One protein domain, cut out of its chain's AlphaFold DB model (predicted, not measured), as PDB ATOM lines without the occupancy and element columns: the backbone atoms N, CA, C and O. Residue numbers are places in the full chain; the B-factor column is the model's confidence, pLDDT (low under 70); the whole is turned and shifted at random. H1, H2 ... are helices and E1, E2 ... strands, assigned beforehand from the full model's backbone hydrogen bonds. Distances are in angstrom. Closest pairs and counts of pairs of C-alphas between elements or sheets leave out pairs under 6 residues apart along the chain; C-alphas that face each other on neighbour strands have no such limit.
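Overview. This is residues 3 to 107 of the 114 residues of the protein "SRSO17 transposase" of Saccharothrix tamanrassetensis (UniProt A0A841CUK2). A long, strongly twisted ribbon of three antiparallel strands, E1, E3 and E4, makes one part of the model; E3 bends sharply near one end, where short E2 pairs with it, and H3 packs over the ribbon. H1 lies at the far end of the ribbon, over E4, while H2 lies off the sheet toward the other end of the longest axis, joined by long links. The printed part has 105 residues, with three named helices and four named strands in the order H1 E1 E2 E3 E4 H2 H3; the class is mixed, helices and strands. The branched sheet is antiparallel, and E2 E3 E4 form a meander, each strand the antiparallel neighbour of the one before. The whole is only just loose, close to compact, with a radius of gyration of the C-alphas of 15.7 A, and elongated, spanning 50 by 30 by 20 A.

Arrangement. Start at H1, residues 3 to 7, which is on the sheet at a height of 8.2 A and only just over E4, residues 57 to 64, with 3 of its 5 C-alphas; the closest C-alphas are those of Ala 3 and Pro 60, 6.0 A apart. Next look at E1, residues 11 to 20, antiparallel to E3, residues 39 to 52, at 156 degrees; N 13 and O 50 are 2.9 A apart, within hydrogen-bond range. E3 bends by 108 degrees at residue 42. E2, residues 30 to 34, forms a hairpin with E3, where N 32 and O 41 are 3.0 A apart. E3 and E4 form another hairpin, with N 47 and O 63 at 2.8 A. E1 lies on one side of E3, E2 and E4 on the other side. H2, residues 78 to 90, is not on the sheet. H3, residues 102 to 106, is on the sheet at a height of 7.9 A, only just over E3 with 3 of its 5 C-alphas; those of Ser 48 and Ala 106 come closest, 6.0 A apart. In H1, H2 and H3 every O i to N i+4 pair is within hydrogen-bond range.

Along the chain. Find C-alpha 3 at (-13.582, 72.965, 58.650), where H1 begins. From C-alpha 11 at (-14.357, 86.115, 53.342), E1 runs 28.6 A. E3 runs 27.5 A, E4 19.6 A and H2 18.4 A. H3 ends at C-alpha 106, at (-5.870, 78.881, 44.214).

Size, cuts and confidence. The two C-alphas farthest apart, those of Trp 55 and Glu 78, are 51.0 A apart. The printed part has no cut. The links E4 to H2, 13 residues, and H2 to H3, 11 residues, are long. The mean pLDDT of the printed part is 93.5; residues 3 to 4 are under 70.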
ATOM      1  N   ALA A   3     -14.230  71.728  58.204       69.12
ATOM      2  CA  ALA A   3     -13.582  72.965  58.650       69.12
ATOM      3  C   ALA A   3     -14.144  74.238  57.988       69.12
ATOM      4  O   ALA A   3     -14.218  75.271  58.638       69.12
ATOM      5  N   ALA A   4     -14.546  74.180  56.715       69.69
ATOM      6  CA  ALA A   4     -15.112  75.343  56.028       69.69
ATOM      7  C   ALA A   4     -16.533  75.655  56.522       69.69
ATOM      8  O   ALA A   4     -16.867  76.815  56.713       69.69
ATOM      9  N   GLU A   5     -17.339  74.617  56.766       74.19
ATOM     10  CA  GLU A   5     -18.690  74.752  57.333       74.19
ATOM     11  C   GLU A   5     -18.655  75.203  58.799       74.19
ATOM     12  O   GLU A   5     -19.523  75.949  59.227       74.19
ATOM     13  N   PHE A   6     -17.648  74.776  59.566       80.75
ATOM     14  CA  PHE A   6     -17.478  75.195  60.957       80.75
ATOM     15  C   PHE A   6     -17.071  76.668  61.096       80.75
ATOM     16  O   PHE A   6     -17.481  77.321  62.049       80.75
ATOM     17  N   VAL A   7     -16.230  77.172  60.186       86.06
ATOM     18  CA  VAL A   7     -15.695  78.541  60.275       86.06
ATOM     19  C   VAL A   7     -16.722  79.600  59.873       86.06
ATOM     20  O   VAL A   7     -16.582  80.717  60.347       86.06
ATOM     21  N   ASP A   8     -17.721  79.255  59.050       87.25
ATOM     22  CA  ASP A   8     -18.742  80.183  58.524       87.25
ATOM     23  C   ASP A   8     -18.131  81.525  58.061       87.25
ATOM     24  O   ASP A   8     -18.272  82.552  58.723       87.25
ATOM     25  N   PRO A   9     -17.312  81.505  56.991       89.94
ATOM     26  CA  PRO A   9     -16.398  82.602  56.702       89.94
ATOM     27  C   PRO A   9     -17.083  83.870  56.185       89.94
ATOM     28  O   PRO A   9     -17.840  83.822  55.217       89.94
ATOM     29  N   ASP A  10     -16.652  85.024  56.697       94.00
ATOM     30  CA  ASP A  10     -16.978  86.348  56.147       94.00
ATOM     31  C   ASP A  10     -16.282  86.605  54.799       94.00
ATOM     32  O   ASP A  10     -16.763  87.367  53.956       94.00
ATOM     33  N   ALA A  11     -15.108  85.995  54.587       91.69
ATOM     34  CA  ALA A  11     -14.357  86.115  53.342       91.69
ATOM     35  C   ALA A  11     -13.472  84.895  53.041       91.69
ATOM     36  O   ALA A  11     -13.208  84.031  53.880       91.69
ATOM     37  N   LEU A  12     -12.964  84.862  51.807       90.81
ATOM     38  CA  LEU A  12     -11.961  83.905  51.352       90.81
ATOM     39  C   LEU A  12     -10.653  84.626  51.014       90.81
ATOM     40  O   LEU A  12     -10.635  85.531  50.178       90.81
ATOM     41  N   ALA A  13      -9.544  84.197  51.617       92.06
ATOM     42  CA  ALA A  13      -8.216  84.756  51.369       92.06
ATOM     43  C   ALA A  13      -7.317  83.742  50.653       92.06
ATOM     44  O   ALA A  13      -7.055  82.656  51.165       92.06
ATOM     45  N   ALA A  14      -6.808  84.092  49.472       92.50
ATOM     46  CA  ALA A  14      -5.795  83.283  48.800       92.50
ATOM     47  C   ALA A  14      -4.422  83.537  49.431       92.50
ATOM     48  O   ALA A  14      -3.993  84.687  49.544       92.50
ATOM     49  N   ALA A  15      -3.718  82.469  49.788       92.81
ATOM     50  CA  ALA A  15      -2.385  82.544  50.363       92.81
ATOM     51  C   ALA A  15      -1.438  81.554  49.681       92.81
ATOM     52  O   ALA A  15      -1.844  80.545  49.095       92.81
ATOM     53  N   ASP A  16      -0.146  81.849  49.763       94.12
ATOM     54  CA  ASP A  16       0.895  80.878  49.485       94.12
ATOM     55  C   ASP A  16       1.865  80.808  50.663       94.12
ATOM     56  O   ASP A  16       2.093  81.789  51.368       94.12
ATOM     57  N   THR A  17       2.380  79.614  50.930       94.62
ATOM     58  CA  THR A  17       3.296  79.357  52.042       94.62
ATOM     59  C   THR A  17       4.506  78.611  51.517       94.62
ATOM     60  O   THR A  17       4.378  77.577  50.860       94.62
ATOM     61  N   GLY A  18       5.689  79.163  51.784       95.75
ATOM     62  CA  GLY A  18       6.961  78.536  51.453       95.75
ATOM     63  C   GLY A  18       7.440  77.623  52.577       95.75
ATOM     64  O   GLY A  18       7.585  78.082  53.706       95.75
ATOM     65  N   PHE A  19       7.759  76.377  52.239       96.12
ATOM     66  CA  PHE A  19       8.345  75.379  53.133       96.12
ATOM     67  C   PHE A  19       9.837  75.242  52.800       96.12
ATOM     68  O   PHE A  19      10.151  74.853  51.671       96.12
ATOM     69  N   PRO A  20      10.753  75.665  53.690       97.31
ATOM     70  CA  PRO A  20      12.190  75.587  53.444       97.31
ATOM     71  C   PRO A  20      12.659  74.147  53.229       97.31
ATOM     72  O   PRO A  20      12.251  73.258  53.963       97.31
ATOM     73  N   GLU A  21      13.546  73.941  52.257       94.75
ATOM     74  CA  GLU A  21      14.108  72.628  51.930       94.75
ATOM     75  C   GLU A  21      15.626  72.730  51.758       94.75
ATOM     76  O   GLU A  21      16.129  73.696  51.174       94.75
ATOM     77  N   ASP A  22      16.349  71.690  52.166       92.75
ATOM     78  CA  ASP A  22      17.806  71.615  51.996       92.75
ATOM     79  C   ASP A  22      18.227  71.179  50.577       92.75
ATOM     80  O   ASP A  22      19.393  71.295  50.201       92.75
ATOM     81  N   GLY A  23      17.289  70.715  49.741       90.25
ATOM     82  CA  GLY A  23      17.576  70.225  48.391       90.25
ATOM     83  C   GLY A  23      16.398  70.324  47.419       90.25
ATOM     84  O   GLY A  23      15.317  70.796  47.750       90.25
ATOM     85  N   THR A  24      16.610  69.882  46.175       88.25
ATOM     86  CA  THR A  24      15.635  69.995  45.068       88.25
ATOM     87  C   THR A  24      14.896  68.693  44.750       88.25
ATOM     88  O   THR A  24      14.169  68.621  43.762       88.25
ATOM     89  N   SER A  25      15.083  67.657  45.574       89.06
ATOM     90  CA  SER A  25      14.463  66.342  45.359       89.06
ATOM     91  C   SER A  25      12.993  66.288  45.778       89.06
ATOM     92  O   SER A  25      12.275  65.412  45.303       89.06
ATOM     93  N   SER A  26      12.537  67.201  46.642       95.31
ATOM     94  CA  SER A  26      11.142  67.264  47.082       95.31
ATOM     95  C   SER A  26      10.232  67.808  45.962       95.31
ATOM     96  O   SER A  26      10.645  68.699  45.211       95.31
ATOM     97  N   PRO A  27       8.984  67.318  45.831       96.31
ATOM     98  CA  PRO A  27       8.067  67.697  44.756       96.31
ATOM     99  C   PRO A  27       7.896  69.213  44.588       96.31
ATOM    100  O   PRO A  27       7.445  69.904  45.493       96.31
ATOM    101  N   GLY A  28       8.219  69.768  43.425       96.56
ATOM    102  CA  GLY A  28       8.063  71.204  43.197       96.56
ATOM    103  C   GLY A  28       9.018  72.086  44.006       96.56
ATOM    104  O   GLY A  28       8.785  73.291  44.044       96.56
ATOM    105  N   ALA A  29      10.070  71.554  44.639       97.19
ATOM    106  CA  ALA A  29      11.102  72.356  45.298       97.19
ATOM    107  C   ALA A  29      11.914  73.155  44.265       97.19
ATOM    108  O   ALA A  29      12.336  72.626  43.235       97.19
ATOM    109  N   ALA A  30      12.128  74.450  44.520       96.69
ATOM    110  CA  ALA A  30      12.975  75.295  43.669       96.69
ATOM    111  C   ALA A  30      13.444  76.552  44.402       96.69
ATOM    112  O   ALA A  30      12.780  77.018  45.330       96.69
ATOM    113  N   ARG A  31      14.548  77.137  43.927       95.75
ATOM    114  CA  ARG A  31      15.142  78.345  44.502       95.75
ATOM    115  C   ARG A  31      14.310  79.595  44.195       95.75
ATOM    116  O   ARG A  31      14.319  80.104  43.076       95.75
ATOM    117  N   ARG A  32      13.634  80.133  45.205       94.00
ATOM    118  CA  ARG A  32      12.747  81.309  45.118       94.00
ATOM    119  C   ARG A  32      12.712  82.038  46.462       94.00
ATOM    120  O   ARG A  32      13.369  81.610  47.404       94.00
ATOM    121  N   TYR A  33      11.981  83.146  46.563       94.31
ATOM    122  CA  TYR A  33      11.756  83.777  47.865       94.31
ATOM    123  C   TYR A  33      10.897  82.870  48.757       94.31
ATOM    124  O   TYR A  33       9.850  82.391  48.325       94.31
ATOM    125  N   CYS A  34      11.350  82.625  49.984       95.38
ATOM    126  CA  CYS A  34      10.636  81.839  50.980       95.38
ATOM    127  C   CYS A  34      10.394  82.723  52.204       95.38
ATOM    128  O   CYS A  34      11.356  83.136  52.852       95.38
ATOM    129  N   GLY A  35       9.124  82.994  52.521       92.56
ATOM    130  CA  GLY A  35       8.753  83.838  53.662       92.56
ATOM    131  C   GLY A  35       9.304  83.308  54.986       92.56
ATOM    132  O   GLY A  35       9.885  84.074  55.744       92.56
ATOM    133  N   ALA A  36       9.248  81.989  55.204       94.25
ATOM    134  CA  ALA A  36       9.793  81.349  56.403       94.25
ATOM    135  C   ALA A  36      11.320  81.509  56.544       94.25
ATOM    136  O   ALA A  36      11.831  81.574  57.656       94.25
ATOM    137  N   LEU A  37      12.059  81.608  55.431       94.50
ATOM    138  CA  LEU A  37      13.500  81.889  55.456       94.50
ATOM    139  C   LEU A  37      13.828  83.389  55.489       94.50
ATOM    140  O   LEU A  37      14.987  83.743  55.709       94.50
ATOM    141  N   GLY A  38      12.874  84.264  55.154       96.31
ATOM    142  CA  GLY A  38      13.098  85.699  54.944       96.31
ATOM    143  C   GLY A  38      14.009  86.041  53.754       96.31
ATOM    144  O   GLY A  38      14.413  87.190  53.592       96.31
ATOM    145  N   LYS A  39      14.365  85.062  52.912       96.00
ATOM    146  CA  LYS A  39      15.332  85.216  51.811       96.00
ATOM    147  C   LYS A  39      15.045  84.266  50.653       96.00
ATOM    148  O   LYS A  39      14.151  83.419  50.711       96.00
ATOM    149  N   ARG A  40      15.838  84.388  49.581       96.12
ATOM    150  CA  ARG A  40      15.845  83.386  48.507       96.12
ATOM    151  C   ARG A  40      16.530  82.110  48.989       96.12
ATOM    152  O   ARG A  40      17.703  82.137  49.351       96.12
ATOM    153  N   GLY A  41      15.813  81.001  48.923       96.25
ATOM    154  CA  GLY A  41      16.292  79.669  49.274       96.25
ATOM    155  C   GLY A  41      15.530  78.616  48.484       96.25
ATOM    156  O   GLY A  41      14.606  78.943  47.734       96.25
ATOM    157  N   THR A  42      15.937  77.360  48.605       97.50
ATOM    158  CA  THR A  42      15.145  76.264  48.057       97.50
ATOM    159  C   THR A  42      13.927  76.070  48.949       97.50
ATOM    160  O   THR A  42      14.050  75.963  50.165       97.50
ATOM    161  N   CYS A  43      12.740  76.109  48.353       97.19
ATOM    162  CA  CYS A  43      11.509  75.825  49.074       97.19
ATOM    163  C   CYS A  43      10.478  75.149  48.173       97.19
ATOM    164  O   CYS A  43      10.446  75.374  46.952       97.19
ATOM    165  N   GLN A  44       9.624  74.338  48.791       97.12
ATOM    166  CA  GLN A  44       8.323  73.971  48.239       97.12
ATOM    167  C   GLN A  44       7.311  75.076  48.545       97.12
ATOM    168  O   GLN A  44       7.497  75.866  49.468       97.12
ATOM    169  N   VAL A  45       6.243  75.156  47.753       96.81
ATOM    170  CA  VAL A  45       5.162  76.117  47.997       96.81
ATOM    171  C   VAL A  45       3.823  75.401  47.977       96.81
ATOM    172  O   VAL A  45       3.473  74.771  46.978       96.81
ATOM    173  N   GLY A  46       3.081  75.542  49.070       95.75
ATOM    174  CA  GLY A  46       1.655  75.244  49.126       95.75
ATOM    175  C   GLY A  46       0.857  76.503  48.808       95.75
ATOM    176  O   GLY A  46       1.205  77.586  49.272       95.75
ATOM    177  N   VAL A  47      -0.186  76.366  47.997       95.75
ATOM    178  CA  VAL A  47      -1.171  77.416  47.721       95.75
ATOM    179  C   VAL A  47      -2.488  76.989  48.345       95.75
ATOM    180  O   VAL A  47      -2.950  75.875  48.095       95.75
ATOM    181  N   SER A  48      -3.087  77.873  49.127       93.06
ATOM    182  CA  SER A  48      -4.326  77.636  49.862       93.06
ATOM    183  C   SER A  48      -5.334  78.747  49.608       93.06
ATOM    184  O   SER A  48      -4.989  79.862  49.208       93.06
ATOM    185  N   VAL A  49      -6.599  78.437  49.868       92.31
ATOM    186  CA  VAL A  49      -7.612  79.458  50.137       92.31
ATOM    187  C   VAL A  49      -8.070  79.253  51.567       92.31
ATOM    188  O   VAL A  49      -8.400  78.138  51.970       92.31
ATOM    189  N   HIS A  50      -8.022  80.328  52.338       91.50
ATOM    190  CA  HIS A  50      -8.409  80.355  53.731       91.50
ATOM    191  C   HIS A  50      -9.846  80.852  53.848       91.50
ATOM    192  O   HIS A  50     -10.177  81.895  53.289       91.50
ATOM    193  N   ALA A  51     -10.663  80.117  54.596       91.94
ATOM    194  CA  ALA A  51     -11.899  80.617  55.175       91.94
ATOM    195  C   ALA A  51     -11.519  81.545  56.337       91.94
ATOM    196  O   ALA A  51     -10.752  81.129  57.214       91.94
ATOM    197  N   VAL A  52     -11.971  82.800  56.302       93.44
ATOM    198  CA  VAL A  52     -11.600  83.808  57.301       93.44
ATOM    199  C   VAL A  52     -12.820  84.479  57.918       93.44
ATOM    200  O   VAL A  52     -13.772  84.807  57.214       93.44
ATOM    201  N   THR A  53     -12.737  84.702  59.224       93.19
ATOM    202  CA  THR A  53     -13.592  85.591  60.019       93.19
ATOM    203  C   THR A  53     -12.697  86.598  60.749       93.19
ATOM    204  O   THR A  53     -11.472  86.596  60.585       93.19
ATOM    205  N   ASP A  54     -13.275  87.462  61.577       94.50
ATOM    206  CA  ASP A  54     -12.526  88.366  62.458       94.50
ATOM    207  C   ASP A  54     -11.734  87.643  63.569       94.50
ATOM    208  O   ASP A  54     -10.722  88.170  64.039       94.50
ATOM    209  N   TRP A  55     -12.141  86.431  63.965       92.38
ATOM    210  CA  TRP A  55     -11.501  85.657  65.039       92.38
ATOM    211  C   TRP A  55     -10.797  84.370  64.579       92.38
ATOM    212  O   TRP A  55     -10.068  83.765  65.372       92.38
ATOM    213  N   ALA A  56     -10.962  83.943  63.321       91.25
ATOM    214  CA  ALA A  56     -10.360  82.714  62.809       91.25
ATOM    215  C   ALA A  56      -9.863  82.813  61.360       91.25
ATOM    216  O   ALA A  56     -10.416  83.501  60.507       91.25
ATOM    217  N   SER A  57      -8.823  82.032  61.062       91.19
ATOM    218  CA  SER A  57      -8.387  81.727  59.700       91.19
ATOM    219  C   SER A  57      -8.062  80.245  59.611       91.19
ATOM    220  O   SER A  57      -7.191  79.750  60.328       91.19
ATOM    221  N   ALA A  58      -8.747  79.532  58.721       90.81
ATOM    222  CA  ALA A  58      -8.505  78.117  58.480       90.81
ATOM    223  C   ALA A  58      -8.317  77.864  56.992       90.81
ATOM    224  O   ALA A  58      -9.014  78.434  56.160       90.81
ATOM    225  N   ALA A  59      -7.392  76.972  56.658       90.00
ATOM    226  CA  ALA A  59      -7.057  76.641  55.284       90.00
ATOM    227  C   ALA A  59      -7.551  75.223  54.953       90.00
ATOM    228  O   ALA A  59      -6.799  74.262  55.130       90.00
ATOM    229  N   PRO A  60      -8.822  75.071  54.537       84.56
ATOM    230  CA  PRO A  60      -9.463  73.768  54.369       84.56
ATOM    231  C   PRO A  60      -8.916  72.955  53.184       84.56
ATOM    232  O   PRO A  60      -8.869  71.734  53.267       84.56
ATOM    233  N   ASP A  61      -8.473  73.594  52.095       86.12
ATOM    234  CA  ASP A  61      -7.852  72.904  50.951       86.12
ATOM    235  C   ASP A  61      -6.553  73.602  50.530       86.12
ATOM    236  O   ASP A  61      -6.421  74.829  50.579       86.12
ATOM    237  N   TRP A  62      -5.593  72.780  50.111       90.25
ATOM    238  CA  TRP A  62      -4.252  73.175  49.707       90.25
ATOM    239  C   TRP A  62      -3.850  72.433  48.440       90.25
ATOM    240  O   TRP A  62      -4.177  71.266  48.219       90.25
ATOM    241  N   ARG A  63      -3.057  73.098  47.607       93.25
ATOM    242  CA  ARG A  63      -2.462  72.516  46.405       93.25
ATOM    243  C   ARG A  63      -0.968  72.784  46.385       93.25
ATOM    244  O   ARG A  63      -0.517  73.889  46.676       93.25
ATOM    245  N   LEU A  64      -0.199  71.782  45.971       94.81
ATOM    246  CA  LEU A  64       1.212  71.966  45.654       94.81
ATOM    247  C   LEU A  64       1.351  72.874  44.423       94.81
ATOM    248  O   LEU A  64       0.740  72.618  43.383       94.81
ATOM    249  N   PHE A  65       2.194  73.899  44.515       96.00
ATOM    250  CA  PHE A  65       2.590  74.706  43.367       96.00
ATOM    251  C   PHE A  65       3.847  74.132  42.706       96.00
ATOM    252  O   PHE A  65       4.915  74.066  43.323       96.00
ATOM    253  N   LEU A  66       3.733  73.786  41.422       97.19
ATOM    254  CA  LEU A  66       4.874  73.432  40.582       97.19
ATOM    255  C   LEU A  66       5.400  74.687  39.863       97.19
ATOM    256  O   LEU A  66       4.641  75.307  39.115       97.19
ATOM    257  N   PRO A  67       6.666  75.091  40.069       96.06
ATOM    258  CA  PRO A  67       7.287  76.160  39.284       96.06
ATOM    259  C   PRO A  67       7.551  75.702  37.840       96.06
ATOM    260  O   PRO A  67       7.539  74.507  37.561       96.06
ATOM    261  N   GLU A  68       7.846  76.635  36.932       96.31
ATOM    262  CA  GLU A  68       8.182  76.317  35.529       96.31
ATOM    263  C   GLU A  68       9.360  75.347  35.410       96.31
ATOM    264  O   GLU A  68       9.344  74.455  34.575       96.31
ATOM    265  N   SER A  69      10.331  75.428  36.325       95.69
ATOM    266  CA  SER A  69      11.450  74.483  36.385       95.69
ATOM    267  C   SER A  69      11.039  73.038  36.696       95.69
ATOM    268  O   SER A  69      11.899  72.167  36.733       95.69
ATOM    269  N   TRP A  70       9.761  72.768  36.968       96.88
ATOM    270  CA  TRP A  70       9.161  71.443  37.163       96.88
ATOM    271  C   TRP A  70       8.182  71.054  36.046       96.88
ATOM    272  O   TRP A  70       7.419  70.094  36.205       96.88
ATOM    273  N   ASP A  71       8.196  71.781  34.931       97.44
ATOM    274  CA  ASP A  71       7.350  71.518  33.776       97.44
ATOM    275  C   ASP A  71       8.188  71.407  32.501       97.44
ATOM    276  O   ASP A  71       8.750  72.384  32.014       97.44
ATOM    277  N   ASP A  72       8.286  70.193  31.966       97.56
ATOM    278  CA  ASP A  72       9.052  69.881  30.758       97.56
ATOM    279  C   ASP A  72       8.511  70.612  29.523       97.56
ATOM    280  O   ASP A  72       9.271  70.892  28.607       97.56
ATOM    281  N   THR A  73       7.246  71.049  29.526       96.69
ATOM    282  CA  THR A  73       6.673  71.840  28.422       96.69
ATOM    283  C   THR A  73       7.055  73.326  28.473       96.69
ATOM    284  O   THR A  73       6.474  74.136  27.748       96.69
ATOM    285  N   LYS A  74       7.919  73.731  29.412       97.25
ATOM    286  CA  LYS A  74       8.377  75.118  29.607       97.25
ATOM    287  C   LYS A  74       9.844  75.323  29.242       97.25
ATOM    288  O   LYS A  74      10.390  76.389  29.508       97.25
ATOM    289  N   THR A  75      10.478  74.321  28.648       97.00
ATOM    290  CA  THR A  75      11.858  74.398  28.179       97.00
ATOM    291  C   THR A  75      11.970  73.761  26.801       97.00
ATOM    292  O   THR A  75      11.319  72.755  26.536       97.00
ATOM    293  N   ASP A  76      12.798  74.350  25.941       96.81
ATOM    294  CA  ASP A  76      13.142  73.782  24.633       96.81
ATOM    295  C   ASP A  76      14.414  72.910  24.702       96.81
ATOM    296  O   ASP A  76      14.804  72.290  23.715       96.81
ATOM    297  N   ASP A  77      15.081  72.855  25.863       98.12
ATOM    298  CA  ASP A  77      16.280  72.046  26.074       98.12
ATOM    299  C   ASP A  77      15.907  70.601  26.437       98.12
ATOM    300  O   ASP A  77      15.346  70.326  27.503       98.12
ATOM    301  N   GLU A  78      16.247  69.662  25.552       97.69
ATOM    302  CA  GLU A  78      15.887  68.245  25.685       97.69
ATOM    303  C   GLU A  78      16.479  67.603  26.949       97.69
ATOM    304  O   GLU A  78      15.819  66.802  27.616       97.69
ATOM    305  N   SER A  79      17.701  67.990  27.333       97.81
ATOM    306  CA  SER A  79      18.360  67.447  28.526       97.81
ATOM    307  C   SER A  79      17.658  67.886  29.817       97.81
ATOM    308  O   SER A  79      17.418  67.078  30.718       97.81
ATOM    309  N   THR A  80      17.232  69.148  29.863       97.44
ATOM    310  CA  THR A  80      16.479  69.755  30.959       97.44
ATOM    311  C   THR A  80      15.083  69.155  31.035       97.44
ATOM    312  O   THR A  80      14.633  68.783  32.121       97.44
ATOM    313  N   ALA A  81      14.403  68.993  29.895       97.94
ATOM    314  CA  ALA A  81      13.104  68.331  29.828       97.94
ATOM    315  C   ALA A  81      13.184  66.889  30.364       97.94
ATOM    316  O   ALA A  81      12.376  66.504  31.213       97.94
ATOM    317  N   ALA A  82      14.199  66.115  29.963       97.88
ATOM    318  CA  ALA A  82      14.414  64.753  30.451       97.88
ATOM    319  C   ALA A  82      14.676  64.701  31.969       97.88
ATOM    320  O   ALA A  82      14.136  63.835  32.667       97.88
ATOM    321  N   GLU A  83      15.449  65.646  32.516       96.75
ATOM    322  CA  GLU A  83      15.648  65.760  33.965       96.75
ATOM    323  C   GLU A  83      14.332  66.088  34.692       96.75
ATOM    324  O   GLU A  83      14.023  65.496  35.735       96.75
ATOM    325  N   ILE A  84      13.526  66.994  34.128       97.44
ATOM    326  CA  ILE A  84      12.216  67.351  34.674       97.44
ATOM    327  C   ILE A  84      11.280  66.141  34.692       97.44
ATOM    328  O   ILE A  84      10.675  65.857  35.729       97.44
ATOM    329  N   VAL A  85      11.200  65.385  33.598       97.44
ATOM    330  CA  VAL A  85      10.412  64.147  33.540       97.44
ATOM    331  C   VAL A  85      10.902  63.156  34.597       97.44
ATOM    332  O   VAL A  85      10.101  62.637  35.376       97.44
ATOM    333  N   ARG A  86      12.221  62.954  34.720       97.06
ATOM    334  CA  ARG A  86      12.803  62.035  35.711       97.06
ATOM    335  C   ARG A  86      12.411  62.397  37.145       97.06
ATOM    336  O   ARG A  86      12.004  61.512  37.905       97.06
ATOM    337  N   LYS A  87      12.519  63.671  37.540       95.69
ATOM    338  CA  LYS A  87      12.152  64.093  38.905       95.69
ATOM    339  C   LYS A  87      10.642  64.052  39.141       95.69
ATOM    340  O   LYS A  87      10.223  63.630  40.215       95.69
ATOM    341  N   ARG A  88       9.818  64.404  38.143       97.25
ATOM    342  CA  ARG A  88       8.349  64.294  38.220       97.25
ATOM    343  C   ARG A  88       7.920  62.850  38.464       97.25
ATOM    344  O   ARG A  88       7.140  62.613  39.383       97.25
ATOM    345  N   THR A  89       8.500  61.900  37.731       97.31
ATOM    346  CA  THR A  89       8.252  60.461  37.909       97.31
ATOM    347  C   THR A  89       8.659  59.987  39.301       97.31
ATOM    348  O   THR A  89       7.865  59.350  39.988       97.31
ATOM    349  N   ARG A  90       9.862  60.349  39.773       97.00
ATOM    350  CA  ARG A  90      10.338  59.977  41.119       97.00
ATOM    351  C   ARG A  90       9.433  60.510  42.235       97.00
ATOM    352  O   ARG A  90       9.254  59.842  43.246       97.00
ATOM    353  N   CYS A  91       8.874  61.702  42.048       96.69
ATOM    354  CA  CYS A  91       7.969  62.358  42.991       96.69
ATOM    355  C   CYS A  91       6.490  62.004  42.783       96.69
ATOM    356  O   CYS A  91       5.638  62.625  43.418       96.69
ATOM    357  N   ALA A  92       6.183  61.057  41.890       96.81
ATOM    358  CA  ALA A  92       4.824  60.656  41.534       96.81
ATOM    359  C   ALA A  92       3.910  61.841  41.158       96.81
ATOM    360  O   ALA A  92       2.717  61.839  41.462       96.81
ATOM    361  N   ILE A  93       4.460  62.867  40.496       96.62
ATOM    362  CA  ILE A  93       3.685  64.006  39.996       96.62
ATOM    363  C   ILE A  93       2.902  63.561  38.754       96.62
ATOM    364  O   ILE A  93       3.523  63.267  37.733       96.62
ATOM    365  N   PRO A  94       1.555  63.549  38.783       95.38
ATOM    366  CA  PRO A  94       0.767  63.143  37.624       95.38
ATOM    367  C   PRO A  94       0.912  64.132  36.461       95.38
ATOM    368  O   PRO A  94       0.989  65.341  36.681       95.38
ATOM    369  N   ASP A  95       0.814  63.656  35.218       94.56
ATOM    370  CA  ASP A  95       0.950  64.501  34.017       94.56
ATOM    371  C   ASP A  95      -0.060  65.643  33.930       94.56
ATOM    372  O   ASP A  95       0.249  66.706  33.398       94.56
ATOM    373  N   ARG A  96      -1.250  65.470  34.509       93.50
ATOM    374  CA  ARG A  96      -2.269  66.528  34.598       93.50
ATOM    375  C   ARG A  96      -1.879  67.684  35.531       93.50
ATOM    376  O   ARG A  96      -2.510  68.740  35.486       93.50
ATOM    377  N   VAL A  97      -0.888  67.487  36.404       93.88
ATOM    378  CA  VAL A  97      -0.384  68.504  37.334       93.88
ATOM    379  C   VAL A  97       0.836  69.171  36.698       93.88
ATOM    380  O   VAL A  97       1.932  68.610  36.639       93.88
ATOM    381  N   ARG A  98       0.616  70.381  36.189       95.62
ATOM    382  CA  ARG A  98       1.568  71.182  35.408       95.62
ATOM    383  C   ARG A  98       1.764  72.551  36.044       95.62
ATOM    384  O   ARG A  98       1.012  72.914  36.955       95.62
ATOM    385  N   HIS A  99       2.755  73.301  35.575       96.50
ATOM    386  CA  HIS A  99       2.943  74.666  36.037       96.50
ATOM    387  C   HIS A  99       1.694  75.506  35.733       96.50
ATOM    388  O   HIS A  99       1.138  75.480  34.633       96.50
ATOM    389  N   ARG A 100       1.246  76.268  36.733       95.50
ATOM    390  CA  ARG A 100       0.168  77.253  36.621       95.50
ATOM    391  C   ARG A 100       0.492  78.423  37.529       95.50
ATOM    392  O   ARG A 100       1.062  78.226  38.597       95.50
ATOM    393  N   GLU A 101       0.073  79.625  37.144       94.31
ATOM    394  CA  GLU A 101       0.143  80.797  38.018       94.31
ATOM    395  C   GLU A 101      -0.521  80.508  39.373       94.31
ATOM    396  O   GLU A 101      -1.595  79.903  39.422       94.31
ATOM    397  N   LYS A 102       0.056  81.009  40.473       91.88
ATOM    398  CA  LYS A 102      -0.456  80.756  41.831       91.88
ATOM    399  C   LYS A 102      -1.940  81.108  41.988       91.88
ATOM    400  O   LYS A 102      -2.690  80.317  42.549       91.88
ATOM    401  N   ARG A 103      -2.393  82.229  41.405       90.44
ATOM    402  CA  ARG A 103      -3.817  82.627  41.406       90.44
ATOM    403  C   ARG A 103      -4.732  81.594  40.736       90.44
ATOM    404  O   ARG A 103      -5.836  81.354  41.208       90.44
ATOM    405  N   ARG A 104      -4.266  80.949  39.658       91.00
ATOM    406  CA  ARG A 104      -5.011  79.888  38.963       91.00
ATOM    407  C   ARG A 104      -4.990  78.592  39.763       91.00
ATOM    408  O   ARG A 104      -5.968  77.857  39.739       91.00
ATOM    409  N   THR A 105      -3.899  78.320  40.478       89.75
ATOM    410  CA  THR A 105      -3.820  77.197  41.419       89.75
ATOM    411  C   THR A 105      -4.818  77.372  42.565       89.75
ATOM    412  O   THR A 105      -5.593  76.453  42.817       89.75
ATOM    413  N   ALA A 106      -4.886  78.560  43.177       88.00
ATOM    414  CA  ALA A 106      -5.870  78.881  44.214       88.00
ATOM    415  C   ALA A 106      -7.309  78.730  43.690       88.00
ATOM    416  O   ALA A 106      -8.114  78.025  44.290       88.00
ATOM    417  N   ALA A 107      -7.607  79.291  42.516       85.38
ATOM    418  CA  ALA A 107      -8.937  79.239  41.906       85.38
ATOM    419  C   ALA A 107      -9.345  77.859  41.348       85.38
ATOM    420  O   ALA A 107     -10.474  77.699  40.900       85.38
TER     421      ALA A 107